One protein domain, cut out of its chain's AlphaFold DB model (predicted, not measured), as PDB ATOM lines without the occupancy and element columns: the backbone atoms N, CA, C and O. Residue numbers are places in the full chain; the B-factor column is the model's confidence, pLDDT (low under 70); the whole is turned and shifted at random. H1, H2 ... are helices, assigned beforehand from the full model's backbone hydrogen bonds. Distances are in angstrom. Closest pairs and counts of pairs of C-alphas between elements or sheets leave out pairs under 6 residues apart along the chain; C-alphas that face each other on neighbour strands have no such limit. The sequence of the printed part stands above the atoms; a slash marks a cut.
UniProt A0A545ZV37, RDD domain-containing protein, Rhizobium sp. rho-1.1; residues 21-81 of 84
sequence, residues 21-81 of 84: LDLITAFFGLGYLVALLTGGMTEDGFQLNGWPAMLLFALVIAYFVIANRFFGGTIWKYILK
ATOM      1  N   LEU A  21     -15.411   7.219  37.778       94.62
ATOM      2  CA  LEU A  21     -14.610   7.771  36.683       94.62
ATOM      3  C   LEU A  21     -14.581   6.838  35.468       94.62
ATOM      4  O   LEU A  21     -14.682   7.306  34.335       94.62
ATOM      5  N   ASP A  22     -14.496   5.528  35.690       93.50
ATOM      6  CA  ASP A  22     -14.581   4.513  34.641       93.50
ATOM      7  C   ASP A  22     -15.940   4.535  33.954       93.50
ATOM      8  O   ASP A  22     -15.988   4.500  32.729       93.50
ATOM      9  N   LEU A  23     -17.032   4.632  34.715       93.88
ATOM     10  CA  LEU A  23     -18.378   4.685  34.155       93.88
ATOM     11  C   LEU A  23     -18.549   5.931  33.283       93.88
ATOM     12  O   LEU A  23     -19.010   5.812  32.155       93.88
ATOM     13  N   ILE A  24     -18.123   7.099  33.770       95.56
ATOM     14  CA  ILE A  24     -18.157   8.359  33.016       95.56
ATOM     15  C   ILE A  24     -17.316   8.223  31.741       95.56
ATOM     16  O   ILE A  24     -17.811   8.459  30.643       95.56
ATOM     17  N   THR A  25     -16.062   7.789  31.865       94.44
ATOM     18  CA  THR A  25     -15.138   7.689  30.724       94.44
ATOM     19  C   THR A  25     -15.638   6.696  29.679       94.44
ATOM     20  O   THR A  25     -15.626   7.001  28.489       94.44
ATOM     21  N   ALA A  26     -16.106   5.522  30.108       94.56
ATOM     22  CA  ALA A  26     -16.642   4.506  29.214       94.56
ATOM     23  C   ALA A  26     -17.942   4.981  28.560       94.56
ATOM     24  O   ALA A  26     -18.092   4.842  27.352       94.56
ATOM     25  N   PHE A  27     -18.857   5.578  29.325       94.31
ATOM     26  CA  PHE A  27     -20.131   6.057  28.801       94.31
ATOM     27  C   PHE A  27     -19.943   7.166  27.765       94.31
ATOM     28  O   PHE A  27     -20.472   7.055  26.664       94.31
ATOM     29  N   PHE A  28     -19.157   8.201  28.072       94.44
ATOM     30  CA  PHE A  28     -18.918   9.292  27.127       94.44
ATOM     31  C   PHE A  28     -18.018   8.865  25.969       94.44
ATOM     32  O   PHE A  28     -18.348   9.143  24.823       94.44
ATOM     33  N   GLY A  29     -16.917   8.156  26.233       95.44
ATOM     34  CA  GLY A  29     -15.986   7.730  25.188       95.44
ATOM     35  C   GLY A  29     -16.627   6.759  24.196       95.44
ATOM     36  O   GLY A  29     -16.572   6.979  22.987       95.44
ATOM     37  N   LEU A  30     -17.285   5.708  24.696       96.38
ATOM     38  CA  LEU A  30     -17.968   4.733  23.841       96.38
ATOM     39  C   LEU A  30     -19.260   5.313  23.263       96.38
ATOM     40  O   LEU A  30     -19.574   5.033  22.113       96.38
ATOM     41  N   GLY A  31     -19.989   6.137  24.018       95.56
ATOM     42  CA  GLY A  31     -21.213   6.787  23.549       95.56
ATOM     43  C   GLY A  31     -20.948   7.729  22.388       95.56
ATOM     44  O   GLY A  31     -21.630   7.645  21.372       95.56
ATOM     45  N   TYR A  32     -19.889   8.533  22.485       95.88
ATOM     46  CA  TYR A  32     -19.430   9.384  21.395       95.88
ATOM     47  C   TYR A  32     -19.014   8.549  20.178       95.88
ATOM     48  O   TYR A  32     -19.443   8.826  19.062       95.88
ATOM     49  N   LEU A  33     -18.249   7.471  20.382       96.12
ATOM     50  CA  LEU A  33     -17.835   6.585  19.293       96.12
ATOM     51  C   LEU A  33     -19.030   5.927  18.591       96.12
ATOM     52  O   LEU A  33     -19.091   5.924  17.366       96.12
ATOM     53  N   VAL A  34     -20.005   5.411  19.341       96.38
ATOM     54  CA  VAL A  34     -21.229   4.840  18.761       96.38
ATOM     55  C   VAL A  34     -22.016   5.917  18.024       96.38
ATOM     56  O   VAL A  34     -22.401   5.700  16.882       96.38
ATOM     57  N   ALA A  35     -22.192   7.097  18.616       96.25
ATOM     58  CA  ALA A  35     -22.915   8.200  17.994       96.25
ATOM     59  C   ALA A  35     -22.283   8.670  16.682       96.25
ATOM     60  O   ALA A  35     -23.021   8.953  15.738       96.25
ATOM     61  N   LEU A  36     -20.947   8.686  16.587       95.06
ATOM     62  CA  LEU A  36     -20.234   8.991  15.341       95.06
ATOM     63  C   LEU A  36     -20.578   7.974  14.251       95.06
ATOM     64  O   LEU A  36     -20.797   8.347  13.103       95.06
ATOM     65  N   LEU A  37     -20.628   6.691  14.612       95.25
ATOM     66  CA  LEU A  37     -20.847   5.595  13.669       95.25
ATOM     67  C   LEU A  37     -22.320   5.423  13.282       95.25
ATOM     68  O   LEU A  37     -22.611   4.952  12.187       95.25
ATOM     69  N   THR A  38     -23.253   5.786  14.165       94.12
ATOM     70  CA  THR A  38     -24.696   5.596  13.953       94.12
ATOM     71  C   THR A  38     -25.440   6.882  13.600       94.12
ATOM     72  O   THR A  38     -26.659   6.844  13.458       94.12
ATOM     73  N   GLY A  39     -24.744   8.019  13.495       91.25
ATOM     74  CA  GLY A  39     -25.348   9.324  13.199       91.25
ATOM     75  C   GLY A  39     -26.133   9.937  14.363       91.25
ATOM     76  O   GLY A  39     -27.007  10.766  14.140       91.25
ATOM     77  N   GLY A  40     -25.844   9.534  15.603       92.94
ATOM     78  CA  GLY A  40     -26.506  10.031  16.817       92.94
ATOM     79  C   GLY A  40     -25.867  11.288  17.412       92.94
ATOM     80  O   GLY A  40     -26.013  11.524  18.608       92.94
ATOM     81  N   MET A  41     -25.092  12.042  16.633       96.00
ATOM     82  CA  MET A  41     -24.432  13.262  17.106       96.00
ATOM     83  C   MET A  41     -25.406  14.434  17.205       96.00
ATOM     84  O   MET A  41     -26.279  14.596  16.355       96.00
ATOM     85  N   THR A  42     -25.226  15.260  18.232       93.44
ATOM     86  CA  THR A  42     -25.991  16.493  18.462       93.44
ATOM     87  C   THR A  42     -25.038  17.672  18.680       93.44
ATOM     88  O   THR A  42     -23.832  17.473  18.813       93.44
ATOM     89  N   GLU A  43     -25.558  18.902  18.718       90.81
ATOM     90  CA  GLU A  43     -24.736  20.103  18.954       90.81
ATOM     91  C   GLU A  43     -24.029  20.073  20.321       90.81
ATOM     92  O   GLU A  43     -22.873  20.476  20.428       90.81
ATOM     93  N   ASP A  44     -24.684  19.505  21.340       90.38
ATOM     94  CA  ASP A  44     -24.171  19.438  22.714       90.38
ATOM     95  C   ASP A  44     -23.496  18.098  23.071       90.38
ATOM     96  O   ASP A  44     -22.988  17.928  24.182       90.38
ATOM     97  N   GLY A  45     -23.501  17.108  22.172       89.81
ATOM     98  CA  GLY A  45     -22.940  15.788  22.456       89.81
ATOM     99  C   GLY A  45     -23.524  14.681  21.589       89.81
ATOM    100  O   GLY A  45     -23.270  14.617  20.389       89.81
ATOM    101  N   PHE A  46     -24.259  13.758  22.209       94.62
ATOM    102  CA  PHE A  46     -24.872  12.644  21.496       94.62
ATOM    103  C   PHE A  46     -26.230  12.245  22.065       94.62
ATOM    104  O   PHE A  46     -26.489  12.351  23.264       94.62
ATOM    105  N   GLN A  47     -27.067  11.693  21.194       95.12
ATOM    106  CA  GLN A  47     -28.334  11.079  21.540       95.12
ATOM    107  C   GLN A  47     -28.479   9.743  20.803       95.12
ATOM    108  O   GLN A  47     -28.565   9.682  19.578       95.12
ATOM    109  N   LEU A  48     -28.523   8.651  21.567       94.12
ATOM    110  CA  LEU A  48     -28.678   7.295  21.043       94.12
ATOM    111  C   LEU A  48     -30.065   6.765  21.411       94.12
ATOM    112  O   LEU A  48     -30.403   6.696  22.588       94.12
ATOM    113  N   ASN A  49     -30.852   6.359  20.410       93.81
ATOM    114  CA  ASN A  49     -32.215   5.851  20.593       93.81
ATOM    115  C   ASN A  49     -32.372   4.466  19.958       93.81
ATOM    116  O   ASN A  49     -31.963   4.258  18.820       93.81
ATOM    117  N   GLY A  50     -33.011   3.527  20.658       93.62
ATOM    118  CA  GLY A  50     -33.239   2.175  20.142       93.62
ATOM    119  C   GLY A  50     -31.963   1.325  20.125       93.62
ATOM    120  O   GLY A  50     -31.291   1.187  21.149       93.62
ATOM    121  N   TRP A  51     -31.621   0.741  18.972       94.06
ATOM    122  CA  TRP A  51     -30.514  -0.220  18.861       94.06
ATOM    123  C   TRP A  51     -29.120   0.352  19.218       94.06
ATOM    124  O   TRP A  51     -28.374  -0.352  19.904       94.06
ATOM    125  N   PRO A  52     -28.741   1.604  18.865       94.75
ATOM    126  CA  PRO A  52     -27.442   2.166  19.234       94.75
ATOM    127  C   PRO A  52     -27.284   2.336  20.748       94.75
ATOM    128  O   PRO A  52     -26.187   2.174  21.276       94.75
ATOM    129  N   ALA A  53     -28.380   2.599  21.469       95.06
ATOM    130  CA  ALA A  53     -28.358   2.665  22.929       95.06
ATOM    131  C   ALA A  53     -28.069   1.284  23.536       95.06
ATOM    132  O   ALA A  53     -27.255   1.167  24.452       95.06
ATOM    133  N   MET A  54     -28.672   0.222  22.987       96.06
ATOM    134  CA  MET A  54     -28.370  -1.153  23.396       96.06
ATOM    135  C   MET A  54     -26.908  -1.520  23.118       96.06
ATOM    136  O   MET A  54     -26.263  -2.131  23.971       96.06
ATOM    137  N   LEU A  55     -26.368  -1.113  21.961       95.81
ATOM    138  CA  LEU A  55     -24.955  -1.311  21.633       95.81
ATOM    139  C   LEU A  55     -24.048  -0.599  22.643       95.81
ATOM    140  O   LEU A  55     -23.107  -1.212  23.141       95.81
ATOM    141  N   LEU A  56     -24.341   0.659  22.988       96.00
ATOM    142  CA  LEU A  56     -23.574   1.388  23.998       96.00
ATOM    143  C   LEU A  56     -23.560   0.640  25.338       96.00
ATOM    144  O   LEU A  56     -22.490   0.429  25.906       96.00
ATOM    145  N   PHE A  57     -24.718   0.184  25.824       95.25
ATOM    146  CA  PHE A  57     -24.786  -0.601  27.061       95.25
ATOM    147  C   PHE A  57     -23.940  -1.876  26.987       95.25
ATOM    148  O   PHE A  57     -23.176  -2.160  27.912       95.25
ATOM    149  N   ALA A  58     -24.024  -2.617  25.880       96.69
ATOM    150  CA  ALA A  58     -23.216  -3.813  25.669       96.69
ATOM    151  C   ALA A  58     -21.709  -3.498  25.678       96.69
ATOM    152  O   ALA A  58     -20.938  -4.217  26.312       96.69
ATOM    153  N   LEU A  59     -21.291  -2.400  25.040       96.31
ATOM    154  CA  LEU A  59     -19.893  -1.966  25.001       96.31
ATOM    155  C   LEU A  59     -19.381  -1.503  26.369       96.31
ATOM    156  O   LEU A  59     -18.253  -1.829  26.730       96.31
ATOM    157  N   VAL A  60     -20.193  -0.795  27.157       95.06
ATOM    158  CA  VAL A  60     -19.822  -0.397  28.526       95.06
ATOM    159  C   VAL A  60     -19.635  -1.633  29.408       95.06
ATOM    160  O   VAL A  60     -18.632  -1.740  30.113       95.06
ATOM    161  N   ILE A  61     -20.551  -2.605  29.340       94.50
ATOM    162  CA  ILE A  61     -20.399  -3.878  30.060       94.50
ATOM    163  C   ILE A  61     -19.131  -4.598  29.588       94.50
ATOM    164  O   ILE A  61     -18.326  -5.026  30.416       94.50
ATOM    165  N   ALA A  62     -18.914  -4.685  28.272       95.50
ATOM    166  CA  ALA A  62     -17.723  -5.299  27.698       95.50
ATOM    167  C   ALA A  62     -16.437  -4.616  28.180       95.50
ATOM    168  O   ALA A  62     -15.497  -5.316  28.549       95.50
ATOM    169  N   TYR A  63     -16.403  -3.281  28.273       93.50
ATOM    170  CA  TYR A  63     -15.277  -2.538  28.843       93.50
ATOM    171  C   TYR A  63     -14.960  -3.020  30.261       93.50
ATOM    172  O   TYR A  63     -13.824  -3.407  30.532       93.50
ATOM    173  N   PHE A  64     -15.950  -3.080  31.157       92.25
ATOM    174  CA  PHE A  64     -15.719  -3.535  32.531       92.25
ATOM    175  C   PHE A  64     -15.331  -5.015  32.609       92.25
ATOM    176  O   PHE A  64     -14.462  -5.373  33.407       92.25
ATOM    177  N   VAL A  65     -15.939  -5.880  31.797       92.56
ATOM    178  CA  VAL A  65     -15.615  -7.312  31.772       92.56
ATOM    179  C   VAL A  65     -14.189  -7.525  31.270       92.56
ATOM    180  O   VAL A  65     -13.407  -8.182  31.949       92.56
ATOM    181  N   ILE A  66     -13.814  -6.929  30.136       90.81
ATOM    182  CA  ILE A  66     -12.476  -7.053  29.541       90.81
ATOM    183  C   ILE A  66     -11.426  -6.437  30.468       90.81
ATOM    184  O   ILE A  66     -10.412  -7.070  30.758       90.81
ATOM    185  N   ALA A  67     -11.683  -5.242  31.000       87.69
ATOM    186  CA  ALA A  67     -10.768  -4.570  31.912       87.69
ATOM    187  C   ALA A  67     -10.490  -5.398  33.176       87.69
ATOM    188  O   ALA A  67      -9.337  -5.613  33.553       87.69
ATOM    189  N   ASN A  68     -11.534  -5.932  33.818       85.25
ATOM    190  CA  ASN A  68     -11.338  -6.771  34.999       85.25
ATOM    191  C   ASN A  68     -10.752  -8.150  34.640       85.25
ATOM    192  O   ASN A  68      -9.951  -8.673  35.411       85.25
ATOM    193  N   ARG A  69     -11.099  -8.730  33.481       85.88
ATOM    194  CA  ARG A  69     -10.649 -10.072  33.074       85.88
ATOM    195  C   ARG A  69      -9.190 -10.114  32.627       85.88
ATOM    196  O   ARG A  69      -8.496 -11.054  33.000       85.88
ATOM    197  N   PHE A  70      -8.748  -9.146  31.824       83.00
ATOM    198  CA  PHE A  70      -7.416  -9.150  31.206       83.00
ATOM    199  C   PHE A  70      -6.412  -8.269  31.944       83.00
ATOM    200  O   PHE A  70      -5.244  -8.629  32.045       83.00
ATOM    201  N   PHE A  71      -6.858  -7.138  32.491       79.44
ATOM    202  CA  PHE A  71      -5.974  -6.165  33.132       79.44
ATOM    203  C   PHE A  71      -6.067  -6.215  34.663       79.44
ATOM    204  O   PHE A  71      -5.431  -5.418  35.342       79.44
ATOM    205  N   GLY A  72      -6.850  -7.117  35.263       75.81
ATOM    206  CA  GLY A  72      -6.977  -7.196  36.728       75.81
ATOM    207  C   GLY A  72      -7.512  -5.907  37.372       75.81
ATOM    208  O   GLY A  72      -7.299  -5.654  38.558       75.81
ATOM    209  N   GLY A  73      -8.171  -5.052  36.586       81.94
ATOM    210  CA  GLY A  73      -8.673  -3.755  37.014       81.94
ATOM    211  C   GLY A  73      -8.883  -2.806  35.838       81.94
ATOM    212  O   GLY A  73      -8.285  -2.941  34.779       81.94
ATOM    213  N   THR A  74      -9.752  -1.830  36.036       88.62
ATOM    214  CA  THR A  74     -10.062  -0.773  35.074       88.62
ATOM    215  C   THR A  74      -9.027   0.346  35.094       88.62
ATOM    216  O   THR A  74      -8.270   0.472  36.059       88.62
ATOM    217  N   ILE A  75      -8.987   1.173  34.044       87.38
ATOM    218  CA  ILE A  75      -7.966   2.217  33.853       87.38
ATOM    219  C   ILE A  75      -7.842   3.105  35.101       87.38
ATOM    220  O   ILE A  75      -6.740   3.334  35.603       87.38
ATOM    221  N   TRP A  76      -8.959   3.533  35.692       87.12
ATOM    222  CA  TRP A  76      -8.906   4.394  36.873       87.12
ATOM    223  C   TRP A  76      -8.478   3.666  38.154       87.12
ATOM    224  O   TRP A  76      -7.885   4.290  39.038       87.12
ATOM    225  N   LYS A  77      -8.653   2.339  38.252       84.50
ATOM    226  CA  LYS A  77      -8.061   1.549  39.352       84.50
ATOM    227  C   LYS A  77      -6.534   1.526  39.275       84.50
ATOM    228  O   LYS A  77      -5.885   1.487  40.324       84.50
ATOM    229  N   TYR A  78      -5.961   1.571  38.069       83.56
ATOM    230  CA  TYR A  78      -4.514   1.709  37.877       83.56
ATOM    231  C   TYR A  78      -4.025   3.079  38.342       83.56
ATOM    232  O   TYR A  78      -3.101   3.156  39.152       83.56
ATOM    233  N   ILE A  79      -4.687   4.142  37.880       85.81
ATOM    234  CA  ILE A  79      -4.315   5.530  38.182       85.81
ATOM    235  C   ILE A  79      -4.418   5.812  39.687       85.81
ATOM    236  O   ILE A  79      -3.489   6.350  40.287       85.81
ATOM    237  N   LEU A  80      -5.502   5.378  40.335       83.81
ATOM    238  CA  LEU A  80      -5.735   5.613  41.765       83.81
ATOM    239  C   LEU A  80      -5.025   4.612  42.688       83.81
ATOM    240  O   LEU A  80      -5.225   4.651  43.906       83.81
ATOM    241  N   LYS A  81      -4.199   3.710  42.134       80.62
ATOM    242  CA  LYS A  81      -3.512   2.637  42.876       80.62
ATOM    243  C   LYS A  81      -4.481   1.868  43.786       80.62
ATOM    244  O   LYS A  81      -4.203   1.625  44.959       80.62
TER     245      LYS A  81
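Overview. This is residues 21 to 81 of the 84 residues of the protein "RDD domain-containing protein" of Rhizobium sp. rho-1.1 (UniProt A0A545ZV37). A helical hairpin of two long helices, H1 and H2, makes the length of the domain; the helices run opposite ways and cross at a slant. At the end where H1 stops, residues 39 to 50 make a long loop that reaches past H1 on the side away from H2 before it comes back to begin H2; after H2, residues 71 to 74 turn back, and the short H3 sits near the first residues of H1. The printed part has 61 residues with three named helices, in the order H1, H2, H3, and no named strand; its class is all helix. The whole is only just loose, close to compact, with a radius of gyration of the C-alphas of 12.7 A, and it is elongated, with spans of 36 by 21 by 13 A.

Along the chain. The printed part begins with H1, residues 21 to 38, whose first C-alpha, that of Leu 21, is at (-14.610, 7.771, 36.683); H1 is 25.0 A from first to last C-alpha. Residues 39 to 50 hold no named element; within them residues 41 to 42 pair with residues 45 to 46, antiparallel, as strands do. H2, residues 51 to 70, is the longest helix with 20 residues and 27.7 A, and begins with C-alpha 51 at (-30.514, -0.220, 18.861). H3, residues 75 to 79, is 6.6 A long and ends with C-alpha 79 at (-4.315, 5.530, 38.182).

Arrangement. H1 and H2 form a helical hairpin. They touch, with 14 pairs of C-alphas within 8 A; the closest C-alphas are those of Ala 26 and Val 60, 5.9 A apart. Their lines stand at a steep tilt of 44 degrees, opposite ways. H1 touches H3 with residues 21 to 22 alone, and only just, with 3 pairs of C-alphas within 8 A; the closest C-alphas are those of Asp 22 and Trp 76, 6.1 A apart. H2 and H3 are close but not clearly touching, the closest C-alphas being those of Ala 67 and Ile 75, 7.6 A apart. In H1, H2 and H3 every O i to N i+4 pair is within hydrogen-bond range.

Size, cuts and confidence. The two C-alphas farthest apart are those of Gly 39 and Lys 81, at 37.4 A, while the first and last printed C-alphas, those of Leu 21 and Lys 81, are 13.7 A apart. The link from H1 to H2, 12 residues, is long; the link from H2 to H3, 4 residues, is tight. The printed part has no cut. The mean pLDDT of the printed part is 91.8, and no printed residue is under 70; the mean for H3 is 86.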